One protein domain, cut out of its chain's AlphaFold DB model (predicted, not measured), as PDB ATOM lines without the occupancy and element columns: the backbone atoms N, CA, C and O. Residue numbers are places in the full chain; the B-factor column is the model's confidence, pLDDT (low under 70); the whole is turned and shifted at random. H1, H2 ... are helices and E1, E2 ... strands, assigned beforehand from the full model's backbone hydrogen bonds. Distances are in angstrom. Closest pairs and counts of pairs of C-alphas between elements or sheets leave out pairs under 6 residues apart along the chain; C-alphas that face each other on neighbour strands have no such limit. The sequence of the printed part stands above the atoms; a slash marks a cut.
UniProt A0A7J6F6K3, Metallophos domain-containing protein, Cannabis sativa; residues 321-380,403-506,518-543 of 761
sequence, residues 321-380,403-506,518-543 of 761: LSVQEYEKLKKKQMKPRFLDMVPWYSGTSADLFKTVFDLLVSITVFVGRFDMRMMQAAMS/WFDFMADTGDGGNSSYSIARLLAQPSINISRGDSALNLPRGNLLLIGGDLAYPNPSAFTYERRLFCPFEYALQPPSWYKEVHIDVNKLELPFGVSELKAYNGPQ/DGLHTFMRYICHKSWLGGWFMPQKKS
ATOM      1  N   LEU A 321     328.767 244.781 258.585       52.06
ATOM      2  CA  LEU A 321     328.758 243.319 258.506       52.06
ATOM      3  C   LEU A 321     329.194 242.861 257.109       52.06
ATOM      4  O   LEU A 321     328.799 243.454 256.104       52.06
ATOM      5  N   SER A 322     329.973 241.781 257.041       60.16
ATOM      6  CA  SER A 322     330.351 241.180 255.760       60.16
ATOM      7  C   SER A 322     329.100 240.812 254.945       60.16
ATOM      8  O   SER A 322     328.078 240.414 255.508       60.16
ATOM      9  N   VAL A 323     329.164 240.906 253.610       54.75
ATOM     10  CA  VAL A 323     328.021 240.611 252.714       54.75
ATOM     11  C   VAL A 323     327.419 239.224 252.993       54.75
ATOM     12  O   VAL A 323     326.201 239.061 253.002       54.75
ATOM     13  N   GLN A 324     328.252 238.234 253.328       57.59
ATOM     14  CA  GLN A 324     327.803 236.885 253.691       57.59
ATOM     15  C   GLN A 324     327.046 236.824 255.028       57.59
ATOM     16  O   GLN A 324     326.080 236.068 255.159       57.59
ATOM     17  N   GLU A 325     327.459 237.592 256.038       61.91
ATOM     18  CA  GLU A 325     326.731 237.678 257.309       61.91
ATOM     19  C   GLU A 325     325.429 238.461 257.150       61.91
ATOM     20  O   GLU A 325     324.412 238.057 257.715       61.91
ATOM     21  N   TYR A 326     325.424 239.504 256.316       58.84
ATOM     22  CA  TYR A 326     324.214 240.229 255.940       58.84
ATOM     23  C   TYR A 326     323.209 239.318 255.219       58.84
ATOM     24  O   TYR A 326     322.043 239.279 255.601       58.84
ATOM     25  N   GLU A 327     323.639 238.506 254.249       58.78
ATOM     26  CA  GLU A 327     322.758 237.543 253.574       58.78
ATOM     27  C   GLU A 327     322.238 236.443 254.508       58.78
ATOM     28  O   GLU A 327     321.065 236.066 254.430       58.78
ATOM     29  N   LYS A 328     323.069 235.938 255.430       62.12
ATOM     30  CA  LYS A 328     322.625 234.983 256.461       62.12
ATOM     31  C   LYS A 328     321.606 235.610 257.410       62.12
ATOM     32  O   LYS A 328     320.619 234.958 257.755       62.12
ATOM     33  N   LEU A 329     321.806 236.863 257.815       56.75
ATOM     34  CA  LEU A 329     320.859 237.609 258.644       56.75
ATOM     35  C   LEU A 329     319.566 237.918 257.886       56.75
ATOM     36  O   LEU A 329     318.495 237.724 258.451       56.75
ATOM     37  N   LYS A 330     319.652 238.273 256.601       50.16
ATOM     38  CA  LYS A 330     318.507 238.481 255.709       50.16
ATOM     39  C   LYS A 330     317.697 237.195 255.536       50.16
ATOM     40  O   LYS A 330     316.490 237.214 255.740       50.16
ATOM     41  N   LYS A 331     318.339 236.046 255.286       54.72
ATOM     42  CA  LYS A 331     317.663 234.729 255.254       54.72
ATOM     43  C   LYS A 331     317.036 234.356 256.604       54.72
ATOM     44  O   LYS A 331     315.954 233.779 256.633       54.72
ATOM     45  N   LYS A 332     317.679 234.704 257.724       57.09
ATOM     46  CA  LYS A 332     317.144 234.486 259.080       57.09
ATOM     47  C   LYS A 332     315.995 235.442 259.434       57.09
ATOM     48  O   LYS A 332     315.136 235.062 260.224       57.09
ATOM     49  N   GLN A 333     315.976 236.649 258.869       55.53
ATOM     50  CA  GLN A 333     314.868 237.605 258.960       55.53
ATOM     51  C   GLN A 333     313.697 237.217 258.050       55.53
ATOM     52  O   GLN A 333     312.555 237.406 258.440       55.53
ATOM     53  N   MET A 334     313.969 236.642 256.875       57.34
ATOM     54  CA  MET A 334     312.952 236.230 255.901       57.34
ATOM     55  C   MET A 334     312.234 234.923 256.257       57.34
ATOM     56  O   MET A 334     311.188 234.637 255.680       57.34
ATOM     57  N   LYS A 335     312.775 234.098 257.165       60.09
ATOM     58  CA  LYS A 335     312.089 232.872 257.592       60.09
ATOM     59  C   LYS A 335     310.971 233.233 258.583       60.09
ATOM     60  O   LYS A 335     311.298 233.792 259.636       60.09
ATOM     61  N   PRO A 336     309.697 232.871 258.319       65.56
ATOM     62  CA  PRO A 336     308.644 233.006 259.315       65.56
ATOM     63  C   PRO A 336     309.069 232.311 260.605       65.56
ATOM     64  O   PRO A 336     309.460 231.139 260.602       65.56
ATOM     65  N   ARG A 337     309.015 233.029 261.727       73.75
ATOM     66  CA  ARG A 337     309.196 232.421 263.048       73.75
ATOM     67  C   ARG A 337     307.866 231.843 263.498       73.75
ATOM     68  O   ARG A 337     307.179 232.462 264.304       73.75
ATOM     69  N   PHE A 338     307.497 230.693 262.958       88.81
ATOM     70  CA  PHE A 338     306.382 229.908 263.474       88.81
ATOM     71  C   PHE A 338     306.727 229.318 264.843       88.81
ATOM     72  O   PHE A 338     307.892 229.028 265.117       88.81
ATOM     73  N   LEU A 339     305.726 229.199 265.717       89.81
ATOM     74  CA  LEU A 339     305.894 228.495 266.986       89.81
ATOM     75  C   LEU A 339     305.937 226.988 266.733       89.81
ATOM     76  O   LEU A 339     305.241 226.480 265.853       89.81
ATOM     77  N   ASP A 340     306.745 226.286 267.520       89.81
ATOM     78  CA  ASP A 340     306.762 224.828 267.510       89.81
ATOM     79  C   ASP A 340     305.438 224.256 268.054       89.81
ATOM     80  O   ASP A 340     304.629 224.965 268.671       89.81
ATOM     81  N   MET A 341     305.232 222.957 267.802       88.88
ATOM     82  CA  MET A 341     304.090 222.191 268.315       88.88
ATOM     83  C   MET A 341     303.930 222.407 269.823       88.88
ATOM     84  O   MET A 341     304.938 222.469 270.538       88.88
ATOM     85  N   VAL A 342     302.693 222.494 270.317       87.12
ATOM     86  CA  VAL A 342     302.448 222.618 271.755       87.12
ATOM     87  C   VAL A 342     303.054 221.402 272.467       87.12
ATOM     88  O   VAL A 342     302.797 220.252 272.096       87.12
ATOM     89  N   PRO A 343     303.900 221.612 273.489       82.00
ATOM     90  CA  PRO A 343     304.549 220.523 274.196       82.00
ATOM     91  C   PRO A 343     303.630 219.984 275.301       82.00
ATOM     92  O   PRO A 343     303.960 220.081 276.485       82.00
ATOM     93  N   TRP A 344     302.492 219.400 274.901       79.00
ATOM     94  CA  TRP A 344     301.408 218.910 275.770       79.00
ATOM     95  C   TRP A 344     301.880 218.086 276.980       79.00
ATOM     96  O   TRP A 344     301.289 218.165 278.053       79.00
ATOM     97  N   TYR A 345     302.981 217.344 276.822       71.38
ATOM     98  CA  TYR A 345     303.551 216.448 277.833       71.38
ATOM     99  C   TYR A 345     305.009 216.781 278.199       71.38
ATOM    100  O   TYR A 345     305.747 215.907 278.648       71.38
ATOM    101  N   SER A 346     305.490 218.010 277.983       65.12
ATOM    102  CA  SER A 346     306.824 218.377 278.494       65.12
ATOM    103  C   SER A 346     306.823 218.465 280.024       65.12
ATOM    104  O   SER A 346     305.826 218.853 280.628       65.12
ATOM    105  N   GLY A 347     307.941 218.107 280.669       49.72
ATOM    106  CA  GLY A 347     308.061 218.082 282.135       49.72
ATOM    107  C   GLY A 347     307.948 219.451 282.806       49.72
ATOM    108  O   GLY A 347     307.710 219.534 284.004       49.72
ATOM    109  N   THR A 348     308.049 220.531 282.030       50.41
ATOM    110  CA  THR A 348     307.580 221.874 282.393       50.41
ATOM    111  C   THR A 348     306.094 222.007 282.087       50.41
ATOM    112  O   THR A 348     305.669 222.958 281.434       50.41
ATOM    113  N   SER A 349     305.299 221.060 282.572       51.09
ATOM    114  CA  SER A 349     303.840 220.948 282.454       51.09
ATOM    115  C   SER A 349     303.081 222.135 283.059       51.09
ATOM    116  O   SER A 349     301.877 222.059 283.261       51.09
ATOM    117  N   ALA A 350     303.763 223.252 283.302       52.00
ATOM    118  CA  ALA A 350     303.201 224.547 283.594       52.00
ATOM    119  C   ALA A 350     302.064 224.891 282.636       52.00
ATOM    120  O   ALA A 350     301.085 225.391 283.135       52.00
ATOM    121  N   ASP A 351     302.112 224.590 281.333       55.06
ATOM    122  CA  ASP A 351     300.996 224.943 280.438       55.06
ATOM    123  C   ASP A 351     299.782 224.012 280.588       55.06
ATOM    124  O   ASP A 351     298.660 224.507 280.619       55.06
ATOM    125  N   LEU A 352     299.969 222.697 280.766       60.69
ATOM    126  CA  LEU A 352     298.860 221.769 281.037       60.69
ATOM    127  C   LEU A 352     298.272 222.010 282.433       60.69
ATOM    128  O   LEU A 352     297.069 222.189 282.563       60.69
ATOM    129  N   PHE A 353     299.109 222.087 283.470       60.66
ATOM    130  CA  PHE A 353     298.677 222.394 284.833       60.66
ATOM    131  C   PHE A 353     298.111 223.804 284.952       60.66
ATOM    132  O   PHE A 353     297.153 223.982 285.687       60.66
ATOM    133  N   LYS A 354     298.640 224.797 284.227       64.25
ATOM    134  CA  LYS A 354     298.047 226.138 284.153       64.25
ATOM    135  C   LYS A 354     296.727 226.102 283.414       64.25
ATOM    136  O   LYS A 354     295.817 226.758 283.869       64.25
ATOM    137  N   THR A 355     296.592 225.350 282.325       61.78
ATOM    138  CA  THR A 355     295.304 225.229 281.626       61.78
ATOM    139  C   THR A 355     294.285 224.544 282.526       61.78
ATOM    140  O   THR A 355     293.192 225.059 282.686       61.78
ATOM    141  N   VAL A 356     294.655 223.454 283.201       64.69
ATOM    142  CA  VAL A 356     293.799 222.766 284.180       64.69
ATOM    143  C   VAL A 356     293.491 223.663 285.378       64.69
ATOM    144  O   VAL A 356     292.365 223.666 285.849       64.69
ATOM    145  N   PHE A 357     294.450 224.445 285.874       64.62
ATOM    146  CA  PHE A 357     294.245 225.382 286.977       64.62
ATOM    147  C   PHE A 357     293.377 226.573 286.563       64.62
ATOM    148  O   PHE A 357     292.435 226.897 287.270       64.62
ATOM    149  N   ASP A 358     293.646 227.193 285.414       60.59
ATOM    150  CA  ASP A 358     292.848 228.276 284.834       60.59
ATOM    151  C   ASP A 358     291.431 227.767 284.538       60.59
ATOM    152  O   ASP A 358     290.468 228.468 284.829       60.59
ATOM    153  N   LEU A 359     291.287 226.527 284.056       63.34
ATOM    154  CA  LEU A 359     290.004 225.856 283.866       63.34
ATOM    155  C   LEU A 359     289.323 225.596 285.205       63.34
ATOM    156  O   LEU A 359     288.158 225.915 285.331       63.34
ATOM    157  N   LEU A 360     290.017 225.073 286.219       63.72
ATOM    158  CA  LEU A 360     289.462 224.856 287.558       63.72
ATOM    159  C   LEU A 360     289.070 226.170 288.224       63.72
ATOM    160  O   LEU A 360     288.070 226.193 288.924       63.72
ATOM    161  N   VAL A 361     289.809 227.255 288.022       60.31
ATOM    162  CA  VAL A 361     289.446 228.587 288.516       60.31
ATOM    163  C   VAL A 361     288.251 229.119 287.731       60.31
ATOM    164  O   VAL A 361     287.286 229.554 288.345       60.31
ATOM    165  N   SER A 362     288.267 229.032 286.400       55.69
ATOM    166  CA  SER A 362     287.158 229.423 285.523       55.69
ATOM    167  C   SER A 362     285.891 228.640 285.890       55.69
ATOM    168  O   SER A 362     284.996 229.192 286.519       55.69
ATOM    169  N   ILE A 363     285.889 227.328 285.651       56.56
ATOM    170  CA  ILE A 363     285.482 226.263 286.583       56.56
ATOM    171  C   ILE A 363     284.649 226.619 287.826       56.56
ATOM    172  O   ILE A 363     283.440 226.790 287.854       56.56
ATOM    173  N   THR A 364     285.356 226.628 288.943       56.75
ATOM    174  CA  THR A 364     284.816 226.651 290.297       56.75
ATOM    175  C   THR A 364     284.512 228.060 290.788       56.75
ATOM    176  O   THR A 364     283.670 228.219 291.668       56.75
ATOM    177  N   VAL A 365     285.162 229.089 290.233       54.53
ATOM    178  CA  VAL A 365     285.002 230.483 290.677       54.53
ATOM    179  C   VAL A 365     284.074 231.272 289.747       54.53
ATOM    180  O   VAL A 365     283.361 232.164 290.214       54.53
ATOM    181  N   PHE A 366     284.038 230.951 288.448       53.44
ATOM    182  CA  PHE A 366     283.438 231.802 287.413       53.44
ATOM    183  C   PHE A 366     282.386 231.143 286.499       53.44
ATOM    184  O   PHE A 366     281.680 231.891 285.819       53.44
ATOM    185  N   VAL A 367     282.183 229.813 286.517       46.59
ATOM    186  CA  VAL A 367     281.251 229.081 285.609       46.59
ATOM    187  C   VAL A 367     279.794 229.524 285.676       46.59
ATOM    188  O   VAL A 367     279.013 229.207 284.790       46.59
ATOM    189  N   GLY A 368     279.410 230.333 286.658       45.50
ATOM    190  CA  GLY A 368     278.070 230.912 286.710       45.50
ATOM    191  C   GLY A 368     277.909 232.321 286.130       45.50
ATOM    192  O   GLY A 368     276.788 232.822 286.175       45.50
ATOM    193  N   ARG A 369     278.970 233.033 285.702       50.03
ATOM    194  CA  ARG A 369     278.888 234.512 285.570       50.03
ATOM    195  C   ARG A 369     279.389 235.154 284.275       50.03
ATOM    196  O   ARG A 369     279.101 236.333 284.089       50.03
ATOM    197  N   PHE A 370     280.079 234.441 283.382       58.81
ATOM    198  CA  PHE A 370     280.683 235.066 282.190       58.81
ATOM    199  C   PHE A 370     280.491 234.261 280.893       58.81
ATOM    200  O   PHE A 370     281.433 234.086 280.127       58.81
ATOM    201  N   ASP A 371     279.270 233.788 280.616       67.50
ATOM    202  CA  ASP A 371     278.909 233.389 279.247       67.50
ATOM    203  C   ASP A 371     278.724 234.664 278.405       67.50
ATOM    204  O   ASP A 371     277.768 235.427 278.587       67.50
ATOM    205  N   MET A 372     279.666 234.917 277.490       70.88
ATOM    206  CA  MET A 372     279.641 236.104 276.636       70.88
ATOM    207  C   MET A 372     278.398 236.145 275.737       70.88
ATOM    208  O   MET A 372     277.903 237.233 275.446       70.88
ATOM    209  N   ARG A 373     277.837 234.994 275.341       74.25
ATOM    210  CA  ARG A 373     276.586 234.937 274.567       74.25
ATOM    211  C   ARG A 373     275.421 235.433 275.409       74.25
ATOM    212  O   ARG A 373     274.650 236.261 274.935       74.25
ATOM    213  N   MET A 374     275.321 235.003 276.672       67.19
ATOM    214  CA  MET A 374     274.292 235.502 277.595       67.19
ATOM    215  C   MET A 374     274.436 237.005 277.848       67.19
ATOM    216  O   MET A 374     273.433 237.718 277.856       67.19
ATOM    217  N   MET A 375     275.666 237.503 278.010       65.88
ATOM    218  CA  MET A 375     275.926 238.939 278.152       65.88
ATOM    219  C   MET A 375     275.508 239.709 276.894       65.88
ATOM    220  O   MET A 375     274.808 240.714 276.998       65.88
ATOM    221  N   GLN A 376     275.865 239.222 275.702       70.88
ATOM    222  CA  GLN A 376     275.446 239.830 274.440       70.88
ATOM    223  C   GLN A 376     273.927 239.801 274.258       70.88
ATOM    224  O   GLN A 376     273.357 240.811 273.854       70.88
ATOM    225  N   ALA A 377     273.267 238.688 274.587       66.38
ATOM    226  CA  ALA A 377     271.814 238.570 274.546       66.38
ATOM    227  C   ALA A 377     271.154 239.575 275.506       66.38
ATOM    228  O   ALA A 377     270.233 240.290 275.108       66.38
ATOM    229  N   ALA A 378     271.666 239.705 276.735       62.00
ATOM    230  CA  ALA A 378     271.175 240.665 277.724       62.00
ATOM    231  C   ALA A 378     271.373 242.127 277.286       62.00
ATOM    232  O   ALA A 378     270.443 242.919 277.395       62.00
ATOM    233  N   MET A 379     272.542 242.476 276.737       62.75
ATOM    234  CA  MET A 379     272.802 243.818 276.200       62.75
ATOM    235  C   MET A 379     271.951 244.119 274.960       62.75
ATOM    236  O   MET A 379     271.517 245.249 274.773       62.75
ATOM    237  N   SER A 380     271.681 243.114 274.121       59.16
ATOM    238  CA  SER A 380     270.886 243.281 272.899       59.16
ATOM    239  C   SER A 380     269.384 243.433 273.147       59.16
ATOM    240  O   SER A 380     268.723 244.095 272.358       59.16
ATOM    241  N   TRP A 403     282.146 226.982 245.438       94.88
ATOM    242  CA  TRP A 403     283.162 226.144 246.063       94.88
ATOM    243  C   TRP A 403     283.437 226.656 247.472       94.88
ATOM    244  O   TRP A 403     283.651 227.858 247.665       94.88
ATOM    245  N   PHE A 404     283.448 225.748 248.446       96.19
ATOM    246  CA  PHE A 404     283.861 226.048 249.808       96.19
ATOM    247  C   PHE A 404     284.868 225.017 250.312       96.19
ATOM    248  O   PHE A 404     284.796 223.841 249.953       96.19
ATOM    249  N   ASP A 405     285.773 225.471 251.168       97.25
ATOM    250  CA  ASP A 405     286.734 224.639 251.880       97.25
ATOM    251  C   ASP A 405     286.319 224.512 253.352       97.25
ATOM    252  O   ASP A 405     285.732 225.433 253.923       97.25
ATOM    253  N   PHE A 406     286.633 223.377 253.982       97.81
ATOM    254  CA  PHE A 406     286.405 223.156 255.413       97.81
ATOM    255  C   PHE A 406     287.659 222.603 256.088       97.81
ATOM    256  O   PHE A 406     288.266 221.649 255.595       97.81
ATOM    257  N   MET A 407     288.004 223.154 257.250       97.00
ATOM    258  CA  MET A 407     289.026 222.609 258.148       97.00
ATOM    259  C   MET A 407     288.672 222.890 259.610       97.00
ATOM    260  O   MET A 407     287.916 223.810 259.894       97.00
ATOM    261  N   ALA A 408     289.255 222.150 260.540       98.00
ATOM    262  CA  ALA A 408     289.171 222.413 261.973       98.00
ATOM    263  C   ALA A 408     290.489 222.017 262.650       98.00
ATOM    264  O   ALA A 408     291.318 221.357 262.013       98.00
ATOM    265  N   ASP A 409     290.684 222.432 263.902       97.69
ATOM    266  CA  ASP A 409     291.798 222.006 264.759       97.69
ATOM    267  C   ASP A 409     293.170 222.469 264.242       97.69
ATOM    268  O   ASP A 409     293.985 221.723 263.676       97.69
ATOM    269  N   THR A 410     293.435 223.766 264.411       95.75
ATOM    270  CA  THR A 410     294.686 224.411 264.000       95.75
ATOM    271  C   THR A 410     295.381 225.135 265.149       95.75
ATOM    272  O   THR A 410     294.967 225.120 266.299       95.75
ATOM    273  N   GLY A 411     296.539 225.719 264.864       91.94
ATOM    274  CA  GLY A 411     297.345 226.426 265.845       91.94
ATOM    275  C   GLY A 411     298.121 225.539 266.825       91.94
ATOM    276  O   GLY A 411     298.803 226.069 267.702       91.94
ATOM    277  N   ASP A 412     298.118 224.211 266.679       92.81
ATOM    278  CA  ASP A 412     298.928 223.328 267.536       92.81
ATOM    279  C   ASP A 412     300.424 223.492 267.240       92.81
ATOM    280  O   ASP A 412     301.236 223.656 268.148       92.81
ATOM    281  N   GLY A 413     300.807 223.579 265.964       90.94
ATOM    282  CA  GLY A 413     302.160 223.944 265.555       90.94
ATOM    283  C   GLY A 413     302.171 224.756 264.277       90.94
ATOM    284  O   GLY A 413     301.456 224.479 263.322       90.94
ATOM    285  N   GLY A 414     303.021 225.778 264.228       92.06
ATOM    286  CA  GLY A 414     302.929 226.747 263.145       92.06
ATOM    287  C   GLY A 414     303.395 226.211 261.786       92.06
ATOM    288  O   GLY A 414     302.880 226.663 260.774       92.06
ATOM    289  N   ASN A 415     304.294 225.215 261.719       93.56
ATOM    290  CA  ASN A 415     304.669 224.597 260.433       93.56
ATOM    291  C   ASN A 415     303.528 223.761 259.829       93.56
ATOM    292  O   ASN A 415     303.295 223.829 258.621       93.56
ATOM    293  N   SER A 416     302.833 222.962 260.645       94.38
ATOM    294  CA  SER A 416     301.708 222.137 260.196       94.38
ATOM    295  C   SER A 416     300.508 223.014 259.844       94.38
ATOM    296  O   SER A 416     300.000 222.904 258.731       94.38
ATOM    297  N   SER A 417     300.148 223.965 260.710       96.00
ATOM    298  CA  SER A 417     299.090 224.944 260.435       96.00
ATOM    299  C   SER A 417     299.364 225.764 259.177       96.00
ATOM    300  O   SER A 417     298.488 225.894 258.327       96.00
ATOM    301  N   TYR A 418     300.596 226.249 258.984       96.25
ATOM    302  CA  TYR A 418     300.972 226.962 257.760       96.25
ATOM    303  C   TYR A 418     300.875 226.082 256.512       96.25
ATOM    304  O   TYR A 418     300.495 226.566 255.452       96.25
ATOM    305  N   SER A 419     301.211 224.794 256.615       95.75
ATOM    306  CA  SER A 419     301.126 223.882 255.469       95.75
ATOM    307  C   SER A 419     299.687 223.758 254.967       95.75
ATOM    308  O   SER A 419     299.464 223.833 253.760       95.75
ATOM    309  N   ILE A 420     298.718 223.653 255.881       96.56
ATOM    310  CA  ILE A 420     297.289 223.617 255.547       96.56
ATOM    311  C   ILE A 420     296.801 224.985 255.066       96.56
ATOM    312  O   ILE A 420     296.226 225.073 253.984       96.56
ATOM    313  N   ALA A 421     297.110 226.065 255.792       96.81
ATOM    314  CA  ALA A 421     296.734 227.424 255.398       96.81
ATOM    315  C   ALA A 421     297.249 227.779 253.994       96.81
ATOM    316  O   ALA A 421     296.539 228.386 253.196       96.81
ATOM    317  N   ARG A 422     298.469 227.344 253.651       96.00
ATOM    318  CA  ARG A 422     299.049 227.526 252.320       96.00
ATOM    319  C   ARG A 422     298.279 226.770 251.247       96.00
ATOM    320  O   ARG A 422     298.162 227.312 250.157       96.00
ATOM    321  N   LEU A 423     297.807 225.549 251.511       95.75
ATOM    322  CA  LEU A 423     296.980 224.792 250.560       95.75
ATOM    323  C   LEU A 423     295.643 225.499 250.330       95.75
ATOM    324  O   LEU A 423     295.293 225.740 249.183       95.75
ATOM    325  N   LEU A 424     294.979 225.923 251.409       96.50
ATOM    326  CA  LEU A 424     293.730 226.690 251.352       96.50
ATOM    327  C   LEU A 424     293.894 228.017 250.599       96.50
ATOM    328  O   LEU A 424     292.976 228.481 249.940       96.50
ATOM    329  N   ALA A 425     295.065 228.649 250.677       95.88
ATOM    330  CA  ALA A 425     295.329 229.911 249.995       95.88
ATOM    331  C   ALA A 425     295.524 229.778 248.473       95.88
ATOM    332  O   ALA A 425     295.348 230.774 247.756       95.88
ATOM    333  N   GLN A 426     295.913 228.596 247.970       95.12
ATOM    334  CA  GLN A 426     296.258 228.428 246.553       95.12
ATOM    335  C   GLN A 426     295.028 228.657 245.674       95.12
ATOM    336  O   GLN A 426     293.971 228.137 246.002       95.12
ATOM    337  N   PRO A 427     295.144 229.378 244.542       93.75
ATOM    338  CA  PRO A 427     294.024 229.580 243.620       93.75
ATOM    339  C   PRO A 427     293.439 228.274 243.078       93.75
ATOM    340  O   PRO A 427     292.249 228.214 242.771       93.75
ATOM    341  N   SER A 428     294.276 227.244 242.950       94.62
ATOM    342  CA  SER A 428     293.849 225.899 242.610       94.62
ATOM    343  C   SER A 428     294.821 224.850 243.153       94.62
ATOM    344  O   SER A 428     295.995 225.141 243.399       94.62
ATOM    345  N   ILE A 429     294.331 223.629 243.349       93.56
ATOM    346  CA  ILE A 429     295.093 222.476 243.828       93.56
ATOM    347  C   ILE A 429     295.013 221.377 242.771       93.56
ATOM    348  O   ILE A 429     293.934 220.888 242.441       93.56
ATOM    349  N   ASN A 430     296.175 220.955 242.274       91.44
ATOM    350  CA  ASN A 430     296.283 219.819 241.365       91.44
ATOM    351  C   ASN A 430     296.416 218.522 242.164       91.44
ATOM    352  O   ASN A 430     297.381 218.336 242.906       91.44
ATOM    353  N   ILE A 431     295.462 217.616 241.983       89.50
ATOM    354  CA  ILE A 431     295.418 216.308 242.628       89.50
ATOM    355  C   ILE A 431     295.578 215.231 241.559       89.50
ATOM    356  O   ILE A 431     294.820 215.175 240.594       89.50
ATOM    357  N   SER A 432     296.546 214.338 241.745       84.62
ATOM    358  CA  SER A 432     296.679 213.128 240.933       84.62
ATOM    359  C   SER A 432     295.704 212.059 241.426       84.62
ATOM    360  O   SER A 432     295.815 211.595 242.564       84.62
ATOM    361  N   ARG A 433     294.767 211.639 240.577       78.44
ATOM    362  CA  ARG A 433     293.866 210.511 240.829       78.44
ATOM    363  C   ARG A 433     294.117 209.439 239.769       78.44
ATOM    364  O   ARG A 433     293.544 209.492 238.680       78.44
ATOM    365  N   GLY A 434     294.982 208.476 240.094       79.19
ATOM    366  CA  GLY A 434     295.482 207.503 239.116       79.19
ATOM    367  C   GLY A 434     296.212 208.219 237.977       79.19
ATOM    368  O   GLY A 434     297.036 209.091 238.244       79.19
ATOM    369  N   ASP A 435     295.834 207.919 236.733       77.19
ATOM    370  CA  ASP A 435     296.406 208.538 235.525       77.19
ATOM    371  C   ASP A 435     295.792 209.909 235.177       77.19
ATOM    372  O   ASP A 435     296.206 210.558 234.218       77.19
ATOM    373  N   SER A 436     294.794 210.372 235.940       78.56
ATOM    374  CA  SER A 436     294.105 211.645 235.697       78.56
ATOM    375  C   SER A 436     294.550 212.734 236.677       78.56
ATOM    376  O   SER A 436     294.602 212.516 237.890       78.56
ATOM    377  N   ALA A 437     294.856 213.926 236.161       85.06
ATOM    378  CA  ALA A 437     295.087 215.118 236.971       85.06
ATOM    379  C   ALA A 437     293.767 215.888 237.134       85.06
ATOM    380  O   ALA A 437     293.150 216.287 236.149       85.06
ATOM    381  N   LEU A 438     293.337 216.094 238.379       91.19
ATOM    382  CA  LEU A 438     292.170 216.893 238.730       91.19
ATOM    383  C   LEU A 438     292.636 218.239 239.286       91.19
ATOM    384  O   LEU A 438     293.349 218.274 240.285       91.19
ATOM    385  N   ASN A 439     292.222 219.336 238.660       92.12
ATOM    386  CA  ASN A 439     292.487 220.681 239.162       92.12
ATOM    387  C   ASN A 439     291.253 221.193 239.915       92.12
ATOM    388  O   ASN A 439     290.199 221.374 239.308       92.12
ATOM    389  N   LEU A 440     291.374 221.395 241.226       93.31
ATOM    390  CA  LEU A 440     290.302 221.919 242.072       93.31
ATOM    391  C   LEU A 440     290.517 223.414 242.321       93.31
ATOM    392  O   LEU A 440     291.619 223.782 242.728       93.31
ATOM    393  N   PRO A 441     289.519 224.286 242.104       94.38
ATOM    394  CA  PRO A 441     289.645 225.698 242.441       94.38
ATOM    395  C   PRO A 441     289.645 225.894 243.961       94.38
ATOM    396  O   PRO A 441     289.094 225.080 244.703       94.38
ATOM    397  N   ARG A 442     290.217 227.006 244.422       94.94
ATOM    398  CA  ARG A 442     290.057 227.461 245.806       94.94
ATOM    399  C   ARG A 442     288.587 227.702 246.128       94.94
ATOM    400  O   ARG A 442     287.879 228.308 245.320       94.94
ATOM    401  N   GLY A 443     288.161 227.360 247.338       94.50
ATOM    402  CA  GLY A 443     286.890 227.830 247.859       94.50
ATOM    403  C   GLY A 443     286.817 229.361 247.892       94.50
ATOM    404  O   GLY A 443     287.756 230.054 248.289       94.50
ATOM    405  N   ASN A 444     285.667 229.908 247.500       94.06
ATOM    406  CA  ASN A 444     285.339 231.317 247.752       94.06
ATOM    407  C   ASN A 444     284.834 231.530 249.190       94.06
ATOM    408  O   ASN A 444     284.744 232.666 249.654       94.06
ATOM    409  N   LEU A 445     284.525 230.435 249.883       97.19
ATOM    410  CA  LEU A 445     284.105 230.380 251.274       97.19
ATOM    411  C   LEU A 445     284.991 229.378 252.027       97.19
ATOM    412  O   LEU A 445     285.089 228.225 251.623       97.19
ATOM    413  N   LEU A 446     285.609 229.800 253.125       98.25
ATOM    414  CA  LEU A 446     286.316 228.931 254.064       98.25
ATOM    415  C   LEU A 446     285.502 228.797 255.350       98.25
ATOM    416  O   LEU A 446     285.213 229.792 256.011       98.25
ATOM    417  N   LEU A 447     285.171 227.567 255.721       98.56
ATOM    418  CA  LEU A 447     284.503 227.233 256.973       98.56
ATOM    419  C   LEU A 447     285.517 226.629 257.953       98.56
ATOM    420  O   LEU A 447     286.128 225.604 257.652       98.56
ATOM    421  N   ILE A 448     285.699 227.250 259.123       98.50
ATOM    422  CA  ILE A 448     286.614 226.756 260.164       98.50
ATOM    423  C   ILE A 448     285.830 226.207 261.361       98.50
ATOM    424  O   ILE A 448     285.128 226.948 262.050       98.50
ATOM    425  N   GLY A 449     285.949 224.902 261.599       97.50
ATOM    426  CA  GLY A 449     285.172 224.121 262.567       97.50
ATOM    427  C   GLY A 449     285.623 224.206 264.024       97.50
ATOM    428  O   GLY A 449     285.405 223.246 264.746       97.50
ATOM    429  N   GLY A 450     286.229 225.310 264.461       95.50
ATOM    430  CA  GLY A 450     286.688 225.483 265.843       95.50
ATOM    431  C   GLY A 450     288.115 225.022 266.113       95.50
ATOM    432  O   GLY A 450     288.823 224.565 265.209       95.50
ATOM    433  N   ASP A 451     288.528 225.239 267.362       96.75
ATOM    434  CA  ASP A 451     289.864 224.980 267.889       96.75
ATOM    435  C   ASP A 451     290.952 225.706 267.101       96.75
ATOM    436  O   ASP A 451     291.740 225.151 266.328       96.75
ATOM    437  N   LEU A 452     290.957 227.026 267.279       96.44
ATOM    438  CA  LEU A 452     291.731 227.917 266.422       96.44
ATOM    439  C   LEU A 452     293.189 228.069 266.861       96.44
ATOM    440  O   LEU A 452     294.072 228.294 266.029       96.44
ATOM    441  N   ALA A 453     293.448 228.025 268.172       94.38
ATOM    442  CA  ALA A 453     294.783 228.244 268.714       94.38
ATOM    443  C   ALA A 453     295.017 227.550 270.065       94.38
ATOM    444  O   ALA A 453     294.648 228.052 271.128       94.38
ATOM    445  N   TYR A 454     295.759 226.447 270.028       92.94
ATOM    446  CA  TYR A 454     296.171 225.711 271.222       92.94
ATOM    447  C   TYR A 454     297.275 226.410 272.048       92.94
ATOM    448  O   TYR A 454     298.064 227.205 271.520       92.94
ATOM    449  N   PRO A 455     297.415 226.070 273.346       88.00
ATOM    450  CA  PRO A 455     296.528 225.193 274.123       88.00
ATOM    451  C   PRO A 455     295.298 225.911 274.687       88.00
ATOM    452  O   PRO A 455     294.361 225.258 275.127       88.00
ATOM    453  N   ASN A 456     295.311 227.239 274.720       85.00
ATOM    454  CA  ASN A 456     294.256 228.037 275.320       85.00
ATOM    455  C   ASN A 456     294.114 229.370 274.566       85.00
ATOM    456  O   ASN A 456     295.088 229.849 273.960       85.00
ATOM    457  N   PRO A 457     292.954 230.030 274.669       88.62
ATOM    458  CA  PRO A 457     292.714 231.283 273.991       88.62
ATOM    459  C   PRO A 457     293.498 232.390 274.699       88.62
ATOM    460  O   PRO A 457     293.523 232.502 275.927       88.62
ATOM    461  N   SER A 458     294.227 233.175 273.914       88.06
ATOM    462  CA  SER A 458     294.920 234.382 274.353       88.06
ATOM    463  C   SER A 458     295.320 235.208 273.134       88.06
ATOM    464  O   SER A 458     295.492 234.664 272.043       88.06
ATOM    465  N   ALA A 459     295.576 236.502 273.334       90.19
ATOM    466  CA  ALA A 459     296.132 237.360 272.285       90.19
ATOM    467  C   ALA A 459     297.389 236.744 271.640       90.19
ATOM    468  O   ALA A 459     297.496 236.661 270.421       90.19
ATOM    469  N   PHE A 460     298.306 236.217 272.461       90.06
ATOM    470  CA  PHE A 460     299.548 235.613 271.976       90.06
ATOM    471  C   PHE A 460     299.310 234.349 271.140       90.06
ATOM    472  O   PHE A 460     299.949 234.181 270.101       90.06
ATOM    473  N   THR A 461     298.433 233.446 271.587       91.81
ATOM    474  CA  THR A 461     298.165 232.191 270.868       91.81
ATOM    475  C   THR A 461     297.444 232.470 269.555       91.81
ATOM    476  O   THR A 461     297.925 232.018 268.522       91.81
ATOM    477  N   TYR A 462     296.399 233.299 269.544       94.50
ATOM    478  CA  TYR A 462     295.697 233.670 268.311       94.50
ATOM    479  C   TYR A 462     296.621 234.373 267.305       94.50
ATOM    480  O   TYR A 462     296.706 233.951 266.154       94.50
ATOM    481  N   GLU A 463     297.390 235.382 267.724       92.56
ATOM    482  CA  GLU A 463     298.306 236.101 266.823       92.56
ATOM    483  C   GLU A 463     299.373 235.178 266.228       92.56
ATOM    484  O   GLU A 463     299.649 235.192 265.028       92.56
ATOM    485  N   ARG A 464     300.002 234.349 267.067       92.06
ATOM    486  CA  ARG A 464     301.193 233.590 266.666       92.06
ATOM    487  C   ARG A 464     300.874 232.236 266.048       92.06
ATOM    488  O   ARG A 464     301.697 231.748 265.271       92.06
ATOM    489  N   ARG A 465     299.751 231.620 266.420       94.19
ATOM    490  CA  ARG A 465     299.390 230.247 266.040       94.19
ATOM    491  C   ARG A 465     298.259 230.180 265.015       94.19
ATOM    492  O   ARG A 465     298.289 229.260 264.209       94.19
ATOM    493  N   LEU A 466     297.351 231.157 264.984       95.56
ATOM    494  CA  LEU A 466     296.292 231.252 263.971       95.56
ATOM    495  C   LEU A 466     296.630 232.301 262.903       95.56
ATOM    496  O   LEU A 466     296.859 231.956 261.749       95.56
ATOM    497  N   PHE A 467     296.712 233.577 263.283       94.50
ATOM    498  CA  PHE A 467     296.824 234.684 262.328       94.50
ATOM    499  C   PHE A 467     298.125 234.632 261.532       94.50
ATOM    500  O   PHE A 467     298.088 234.624 260.307       94.50
ATOM    501  N   CYS A 468     299.271 234.511 262.204       93.44
ATOM    502  CA  CYS A 468     300.575 234.505 261.544       93.44
ATOM    503  C   CYS A 468     300.682 233.429 260.434       93.44
ATOM    504  O   CYS A 468     301.025 233.785 259.308       93.44
ATOM    505  N   PRO A 469     300.351 232.137 260.647       95.19
ATOM    506  CA  PRO A 469     300.316 231.166 259.549       95.19
ATOM    507  C   PRO A 469     299.401 231.555 258.377       95.19
ATOM    508  O   PRO A 469     299.810 231.422 257.225       95.19
ATOM    509  N   PHE A 470     298.197 232.061 258.648       95.88
ATOM    510  CA  PHE A 470     297.243 232.445 257.604       95.88
ATOM    511  C   PHE A 470     297.677 233.696 256.830       95.88
ATOM    512  O   PHE A 470     297.593 233.708 255.606       95.88
ATOM    513  N   GLU A 471     298.218 234.708 257.505       93.50
ATOM    514  CA  GLU A 471     298.743 235.934 256.889       93.50
ATOM    515  C   GLU A 471     299.960 235.664 255.999       93.50
ATOM    516  O   GLU A 471     300.121 236.287 254.948       93.50
ATOM    517  N   TYR A 472     300.814 234.710 256.385       92.81
ATOM    518  CA  TYR A 472     301.922 234.267 255.536       92.81
ATOM    519  C   TYR A 472     301.441 233.461 254.324       92.81
ATOM    520  O   TYR A 472     302.098 233.489 253.283       92.81
ATOM    521  N   ALA A 473     300.340 232.717 254.459       95.00
ATOM    522  CA  ALA A 473     299.781 231.905 253.382       95.00
ATOM    523  C   ALA A 473     299.029 232.752 252.345       95.00
ATOM    524  O   ALA A 473     299.205 232.553 251.143       95.00
ATOM    525  N   LEU A 474     298.222 233.706 252.811       94.38
ATOM    526  CA  LEU A 474     297.462 234.641 251.996       94.38
ATOM    527  C   LEU A 474     297.509 236.009 252.678       94.38
ATOM    528  O   LEU A 474     296.936 236.184 253.750       94.38
ATOM    529  N   GLN A 475     298.196 236.977 252.075       92.06
ATOM    530  CA  GLN A 475     298.390 238.283 252.705       92.06
ATOM    531  C   GLN A 475     297.070 239.061 252.817       92.06
ATOM    532  O   GLN A 475     296.265 239.023 251.880       92.06
ATOM    533  N   PRO A 476     296.844 239.777 253.935       89.12
ATOM    534  CA  PRO A 476     295.702 240.673 254.066       89.12
ATOM    535  C   PRO A 476     295.816 241.866 253.102       89.12
ATOM    536  O   PRO A 476     296.896 242.130 252.560       89.12
ATOM    537  N   PRO A 477     294.727 242.628 252.896       87.06
ATOM    538  CA  PRO A 477     294.779 243.867 252.130       87.06
ATOM    539  C   PRO A 477     295.833 244.836 252.672       87.06
ATOM    540  O   PRO A 477     296.048 244.938 253.876       87.06
ATOM    541  N   SER A 478     296.455 245.609 251.783       84.56
ATOM    542  CA  SER A 478     297.564 246.521 252.113       84.56
ATOM    543  C   SER A 478     297.220 247.611 253.135       84.56
ATOM    544  O   SER A 478     298.111 248.140 253.796       84.56
ATOM    545  N   TRP A 479     295.940 247.954 253.264       81.69
ATOM    546  CA  TRP A 479     295.429 248.940 254.216       81.69
ATOM    547  C   TRP A 479     295.018 248.336 255.567       81.69
ATOM    548  O   TRP A 479     294.762 249.095 256.504       81.69
ATOM    549  N   TYR A 480     294.962 247.004 255.691       81.19
ATOM    550  CA  TYR A 480     294.632 246.336 256.949       81.19
ATOM    551  C   TYR A 480     295.706 246.625 258.003       81.19
ATOM    552  O   TYR A 480     296.910 246.548 257.742       81.19
ATOM    553  N   LYS A 481     295.268 246.954 259.220       74.56
ATOM    554  CA  LYS A 481     296.145 247.240 260.361       74.56
ATOM    555  C   LYS A 481     295.932 246.194 261.447       74.56
ATOM    556  O   LYS A 481     294.843 246.081 261.994       74.56
ATOM    557  N   GLU A 482     297.005 245.512 261.839       66.25
ATOM    558  CA  GLU A 482     296.985 244.396 262.802       66.25
ATOM    559  C   GLU A 482     296.358 244.745 264.171       66.25
ATOM    560  O   GLU A 482     295.740 243.890 264.811       66.25
ATOM    561  N   VAL A 483     296.499 246.000 264.614       66.75
ATOM    562  CA  VAL A 483     296.046 246.493 265.932       66.75
ATOM    563  C   VAL A 483     294.609 247.035 265.897       66.75
ATOM    564  O   VAL A 483     294.045 247.341 266.946       66.75
ATOM    565  N   HIS A 484     294.005 247.180 264.716       66.62
ATOM    566  CA  HIS A 484     292.681 247.781 264.601       66.62
ATOM    567  C   HIS A 484     291.592 246.827 265.115       66.62
ATOM    568  O   HIS A 484     291.600 245.634 264.810       66.62
ATOM    569  N   ILE A 485     290.687 247.365 265.931       66.31
ATOM    570  CA  ILE A 485     289.457 246.703 266.371       66.31
ATOM    571  C   ILE A 485     288.331 247.487 265.716       66.31
ATOM    572  O   ILE A 485     288.236 248.695 265.940       66.31
ATOM    573  N   ASP A 486     287.522 246.807 264.912       61.25
ATOM    574  CA  ASP A 486     286.441 247.453 264.186       61.25
ATOM    575  C   ASP A 486     285.243 247.675 265.120       61.25
ATOM    576  O   ASP A 486     284.733 246.740 265.746       61.25
ATOM    577  N   VAL A 487     284.826 248.935 265.241       59.97
ATOM    578  CA  VAL A 487     283.666 249.340 266.048       59.97
ATOM    579  C   VAL A 487     282.364 249.080 265.285       59.97
ATOM    580  O   VAL A 487     281.350 248.778 265.907       59.97
ATOM    581  N   ASN A 488     282.398 249.143 263.950       63.75
ATOM    582  CA  ASN A 488     281.258 248.928 263.068       63.75
ATOM    583  C   ASN A 488     281.618 247.866 262.037       63.75
ATOM    584  O   ASN A 488     281.905 248.179 260.883       63.75
ATOM    585  N   LYS A 489     281.568 246.604 262.476       74.88
ATOM    586  CA  LYS A 489     281.960 245.471 261.646       74.88
ATOM    587  C   LYS A 489     281.283 245.489 260.279       74.88
ATOM    588  O   LYS A 489     280.073 245.275 260.188       74.88
ATOM    589  N   LEU A 490     282.135 245.707 259.279       72.12
ATOM    590  CA  LEU A 490     282.182 245.241 257.890       72.12
ATOM    591  C   LEU A 490     283.119 246.229 257.168       72.12
ATOM    592  O   LEU A 490     282.672 247.078 256.400       72.12
ATOM    593  N   GLU A 491     284.428 246.144 257.434       74.81
ATOM    594  CA  GLU A 491     285.464 246.897 256.702       74.81
ATOM    595  C   GLU A 491     285.586 246.392 255.260       74.81
ATOM    596  O   GLU A 491     286.528 245.687 254.879       74.81
ATOM    597  N   LEU A 492     284.589 246.722 254.449       81.06
ATOM    598  CA  LEU A 492     284.588 246.403 253.037       81.06
ATOM    599  C   LEU A 492     285.673 247.226 252.320       81.06
ATOM    600  O   LEU A 492     285.943 248.372 252.694       81.06
ATOM    601  N   PRO A 493     286.316 246.664 251.281       81.12
ATOM    602  CA  PRO A 493     287.260 247.414 250.465       81.12
ATOM    603  C   PRO A 493     286.638 248.689 249.879       81.12
ATOM    604  O   PRO A 493     285.444 248.736 249.584       81.12
ATOM    605  N   PHE A 494     287.469 249.709 249.645       78.50
ATOM    606  CA  PHE A 494     287.027 250.965 249.035       78.50
ATOM    607  C   PHE A 494     286.263 250.720 247.722       78.50
ATOM    608  O   PHE A 494     286.743 250.003 246.844       78.50
ATOM    609  N   GLY A 495     285.086 251.336 247.592       78.69
ATOM    610  CA  GLY A 495     284.201 251.177 246.433       78.69
ATOM    611  C   GLY A 495     283.197 250.025 246.540       78.69
ATOM    612  O   GLY A 495     282.374 249.873 245.643       78.69
ATOM    613  N   VAL A 496     283.218 249.242 247.625       83.75
ATOM    614  CA  VAL A 496     282.219 248.203 247.910       83.75
ATOM    615  C   VAL A 496     281.274 248.709 249.000       83.75
ATOM    616  O   VAL A 496     281.684 248.893 250.142       83.75
ATOM    617  N   SER A 497     280.011 248.952 248.646       80.88
ATOM    618  CA  SER A 497     278.991 249.449 249.581       80.88
ATOM    619  C   SER A 497     278.332 248.344 250.407       80.88
ATOM    620  O   SER A 497     277.915 248.589 251.533       80.88
ATOM    621  N   GLU A 498     278.244 247.130 249.860       86.62
ATOM    622  CA  GLU A 498     277.523 246.008 250.466       86.62
ATOM    623  C   GLU A 498     278.322 244.708 250.392       86.62
ATOM    624  O   GLU A 498     279.052 244.459 249.430       86.62
ATOM    625  N   LEU A 499     278.110 243.818 251.367       87.50
ATOM    626  CA  LEU A 499     278.751 242.501 251.398       87.50
ATOM    627  C   LEU A 499     278.422 241.656 250.154       87.50
ATOM    628  O   LEU A 499     279.265 240.884 249.699       87.50
ATOM    629  N   LYS A 500     277.228 241.831 249.575       88.69
ATOM    630  CA  LYS A 500     276.809 241.172 248.328       88.69
ATOM    631  C   LYS A 500     277.703 241.515 247.134       88.69
ATOM    632  O   LYS A 500     277.929 240.662 246.283       88.69
ATOM    633  N   ALA A 501     278.243 242.734 247.085       88.00
ATOM    634  CA  ALA A 501     279.110 243.192 246.001       88.00
ATOM    635  C   ALA A 501     280.581 242.756 246.172       88.00
ATOM    636  O   ALA A 501     281.405 242.974 245.281       88.00
ATOM    637  N   TYR A 502     280.940 242.137 247.304       90.31
ATOM    638  CA  TYR A 502     282.302 241.682 247.561       90.31
ATOM    639  C   TYR A 502     282.594 240.329 246.889       90.31
ATOM    640  O   TYR A 502     282.041 239.289 247.251       90.31
ATOM    641  N   ASN A 503     283.541 240.336 245.947       86.75
ATOM    642  CA  ASN A 503     283.927 239.161 245.153       86.75
ATOM    643  C   ASN A 503     285.156 238.401 245.681       86.75
ATOM    644  O   ASN A 503     285.587 237.430 245.058       86.75
ATOM    645  N   GLY A 504     285.752 238.831 246.795       90.06
ATOM    646  CA  GLY A 504     286.917 238.159 247.372       90.06
ATOM    647  C   GLY A 504     286.559 236.955 248.255       90.06
ATOM    648  O   GLY A 504     285.386 236.729 248.563       90.06
ATOM    649  N   PRO A 505     287.570 236.175 248.682       94.38
ATOM    650  CA  PRO A 505     287.360 235.007 249.528       94.38
ATOM    651  C   PRO A 505     286.889 235.422 250.930       94.38
ATOM    652  O   PRO A 505     287.390 236.392 251.510       94.38
ATOM    653  N   GLN A 506     285.922 234.681 251.470       96.12
ATOM    654  CA  GLN A 506     285.319 234.933 252.781       96.12
ATOM    655  C   GLN A 506     285.547 233.751 253.723       96.12
ATOM    656  O   GLN A 506     285.641 232.611 253.273       96.12
ATOM    657  N   ASP A 518     288.462 230.923 278.132       83.75
ATOM    658  CA  ASP A 518     288.395 232.294 278.664       83.75
ATOM    659  C   ASP A 518     286.979 232.905 278.642       83.75
ATOM    660  O   ASP A 518     286.830 234.123 278.761       83.75
ATOM    661  N   GLY A 519     285.938 232.080 278.478       83.62
ATOM    662  CA  GLY A 519     284.554 232.543 278.353       83.62
ATOM    663  C   GLY A 519     284.250 233.187 276.996       83.62
ATOM    664  O   GLY A 519     283.436 234.106 276.935       83.62
ATOM    665  N   LEU A 520     284.916 232.735 275.922       89.19
ATOM    666  CA  LEU A 520     284.762 233.191 274.529       89.19
ATOM    667  C   LEU A 520     285.299 234.612 274.251       89.19
ATOM    668  O   LEU A 520     285.179 235.139 273.144       89.19
ATOM    669  N   HIS A 521     285.929 235.266 275.227       87.69
ATOM    670  CA  HIS A 521     286.361 236.658 275.094       87.69
ATOM    671  C   HIS A 521     287.383 236.863 273.958       87.69
ATOM    672  O   HIS A 521     287.231 237.774 273.136       87.69
ATOM    673  N   THR A 522     288.424 236.024 273.876       90.88
ATOM    674  CA  THR A 522     289.443 236.142 272.817       90.88
ATOM    675  C   THR A 522     288.848 235.884 271.436       90.88
ATOM    676  O   THR A 522     289.147 236.636 270.506       90.88
ATOM    677  N   PHE A 523     287.966 234.889 271.307       94.06
ATOM    678  CA  PHE A 523     287.274 234.596 270.053       94.06
ATOM    679  C   PHE A 523     286.488 235.816 269.561       94.06
ATOM    680  O   PHE A 523     286.666 236.249 268.424       94.06
ATOM    681  N   MET A 524     285.689 236.446 270.429       91.25
ATOM    682  CA  MET A 524     284.918 237.635 270.049       91.25
ATOM    683  C   MET A 524     285.824 238.772 269.576       91.25
ATOM    684  O   MET A 524     285.570 239.392 268.544       91.25
ATOM    685  N   ARG A 525     286.936 239.010 270.275       89.62
ATOM    686  CA  ARG A 525     287.890 240.057 269.901       89.62
ATOM    687  C   ARG A 525     288.570 239.799 268.553       89.62
ATOM    688  O   ARG A 525     288.753 240.743 267.791       89.62
ATOM    689  N   TYR A 526     289.001 238.570 268.279       92.44
ATOM    690  CA  TYR A 526     289.826 238.277 267.101       92.44
ATOM    691  C   TYR A 526     289.030 237.808 265.888       92.44
ATOM    692  O   TYR A 526     289.471 238.049 264.775       92.44
ATOM    693  N   ILE A 527     287.881 237.167 266.076       94.06
ATOM    694  CA  ILE A 527     287.052 236.661 264.979       94.06
ATOM    695  C   ILE A 527     285.878 237.600 264.728       94.06
ATOM    696  O   ILE A 527     285.638 238.000 263.592       94.06
ATOM    697  N   CYS A 528     285.174 238.023 265.781       91.06
ATOM    698  CA  CYS A 528     283.974 238.847 265.632       91.06
ATOM    699  C   CYS A 528     284.257 240.350 265.523       91.06
ATOM    700  O   CYS A 528     283.393 241.048 265.017       91.06
ATOM    701  N   HIS A 529     285.422 240.862 265.939       88.31
ATOM    702  CA  HIS A 529     285.767 242.293 265.802       88.31
ATOM    703  C   HIS A 529     286.918 242.589 264.827       88.31
ATOM    704  O   HIS A 529     287.147 243.752 264.503       88.31
ATOM    705  N   LYS A 530     287.651 241.574 264.348       88.88
ATOM    706  CA  LYS A 530     288.553 241.749 263.199       88.88
ATOM    707  C   LYS A 530     287.840 241.374 261.908       88.88
ATOM    708  O   LYS A 530     286.958 240.515 261.904       88.88
ATOM    709  N   SER A 531     288.277 241.992 260.818       89.56
ATOM    710  CA  SER A 531     287.672 241.831 259.493       89.56
ATOM    711  C   SER A 531     288.458 240.897 258.568       89.56
ATOM    712  O   SER A 531     287.929 240.488 257.540       89.56
ATOM    713  N   TRP A 532     289.698 240.528 258.913       92.12
ATOM    714  CA  TRP A 532     290.595 239.792 258.015       92.12
ATOM    715  C   TRP A 532     291.414 238.726 258.742       92.12
ATOM    716  O   TRP A 532     292.031 239.013 259.767       92.12
ATOM    717  N   LEU A 533     291.449 237.513 258.186       94.56
ATOM    718  CA  LEU A 533     292.357 236.426 258.563       94.56
ATOM    719  C   LEU A 533     293.298 236.174 257.385       94.56
ATOM    720  O   LEU A 533     292.974 235.437 256.451       94.56
ATOM    721  N   GLY A 534     294.439 236.863 257.374       92.94
ATOM    722  CA  GLY A 534     295.192 237.012 256.132       92.94
ATOM    723  C   GLY A 534     294.301 237.635 255.052       92.94
ATOM    724  O   GLY A 534     293.576 238.589 255.319       92.94
ATOM    725  N   GLY A 535     294.301 237.089 253.840       93.44
ATOM    726  CA  GLY A 535     293.435 237.559 252.753       93.44
ATOM    727  C   GLY A 535     292.001 237.029 252.782       93.44
ATOM    728  O   GLY A 535     291.275 237.261 251.819       93.44
ATOM    729  N   TRP A 536     291.581 236.321 253.835       95.88
ATOM    730  CA  TRP A 536     290.194 235.889 254.011       95.88
ATOM    731  C   TRP A 536     289.385 236.956 254.746       95.88
ATOM    732  O   TRP A 536     289.716 237.312 255.878       95.88
ATOM    733  N   PHE A 537     288.307 237.442 254.131       94.69
ATOM    734  CA  PHE A 537     287.412 238.407 254.769       94.69
ATOM    735  C   PHE A 537     286.482 237.710 255.769       94.69
ATOM    736  O   PHE A 537     285.815 236.743 255.414       94.69
ATOM    737  N   MET A 538     286.411 238.197 257.005       94.44
ATOM    738  CA  MET A 538     285.601 237.624 258.083       94.44
ATOM    739  C   MET A 538     284.417 238.541 258.410       94.44
ATOM    740  O   MET A 538     284.555 239.401 259.278       94.44
ATOM    741  N   PRO A 539     283.244 238.385 257.772       92.19
ATOM    742  CA  PRO A 539     282.084 239.247 258.020       92.19
ATOM    743  C   PRO A 539     281.339 238.940 259.330       92.19
ATOM    744  O   PRO A 539     280.591 239.787 259.808       92.19
ATOM    745  N   GLN A 540     281.540 237.761 259.931       92.00
ATOM    746  CA  GLN A 540     280.740 237.295 261.069       92.00
ATOM    747  C   GLN A 540     280.813 238.210 262.304       92.00
ATOM    748  O   GLN A 540     281.894 238.620 262.721       92.00
ATOM    749  N   LYS A 541     279.677 238.474 262.954       89.56
ATOM    750  CA  LYS A 541     279.609 239.310 264.174       89.56
ATOM    751  C   LYS A 541     279.384 238.521 265.469       89.56
ATOM    752  O   LYS A 541     279.524 239.064 266.566       89.56
ATOM    753  N   LYS A 542     279.008 237.247 265.352       92.38
ATOM    754  CA  LYS A 542     278.643 236.349 266.456       92.38
ATOM    755  C   LYS A 542     279.394 235.019 266.330       92.38
ATOM    756  O   LYS A 542     280.041 234.764 265.314       92.38
ATOM    757  N   SER A 543     279.330 234.197 267.376       94.00
ATOM    758  CA  SER A 543     279.991 232.885 267.422       94.00
ATOM    759  C   SER A 543     279.247 231.773 266.682       94.00
ATOM    760  O   SER A 543     279.846 230.754 266.353       94.00
TER     761      SER A 543
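What this domain is: This is residues 321 to 380, 403 to 506 and 518 to 543 of the 761 residues of the protein "Metallophos domain-containing protein" of Cannabis sativa (UniProt A0A7J6F6K3). A small core of two crossing helices, H4 and H5, has the short helix H6 near H5 and a two-strand parallel sheet, E1 with E4, near H4. H1 sticks out from it as a free arm, residues 432 to 437 stick out at the tip of the hairpin E2 and E3, and H2 and H3 form an outlying limb with few contacts. The 190 printed residues hold six named helices and four named strands, in the order H1 H2 H3 E1 H4 E2 E3 E4 H5 H6; the class is mixed, helices and strands, with under half of the residues in named elements. The whole is only just loose, close to compact, with a radius of gyration of the C-alphas of 19.7 A and spans of 56 by 49 by 47 A.

How they stand to each other: H1, residues 323 to 334, and H2, residues 350 to 366, touch no helix. H3, residues 372 to 380, is close to but not clearly touching H6, residues 521 to 528, the C-alphas of Met 372 and His 521 being closest at 6.9 A. E1, residues 404 to 407, and E4, residues 445 to 448, are parallel neighbours at 16 degrees, with N 447 and O 405 within hydrogen-bond range at 2.8 A. H4, residues 414 to 425, touches H5, residues 459 to 473, at a steep tilt of 46 degrees, the same way, with the C-alphas of Arg 422 and Ala 473 closest at 4.6 A. E2, residues 428 to 433, and E3, residues 436 to 441, form an antiparallel hairpin at 155 degrees, with N 431 and O 438 within hydrogen-bond range at 2.8 A. H5 and H6 are close but not clearly touching, the C-alphas of Ala 459 and Thr 522 being closest at 6.8 A. Every O i to N i+4 pair is within hydrogen-bond range in H1, H2, H3, H4 and H6, and 8 of 11 are in H5.

Where its parts are: H1 begins at C-alpha 323 (328.021, 240.611, 252.714) and is 16.0 A long. H2 is 21.4 A long, H3 11.9 A, E1 10.4 A, H4 15.5 A, E2 15.5 A, E3 16.2 A and E4 9.9 A. H5, 20.0 A long, begins at C-alpha 459 (296.132, 237.360, 272.285). H6, 10.0 A long, ends at C-alpha 528 (283.974, 238.847, 265.632).

The domain as a whole: The C-alphas of Ser 322 and Ala 378 are the two farthest apart, 63.1 A. Residues 381 to 402 and 507 to 517 are not printed; the C-alphas across these cuts are 34.1 A and 26.2 A apart. H1 to H2 is a long link. The mean pLDDT of the printed part is 81.0, with residues 321 to 336, 346 to 371, 374 to 375, 377 to 380 and 482 to 488 under 70.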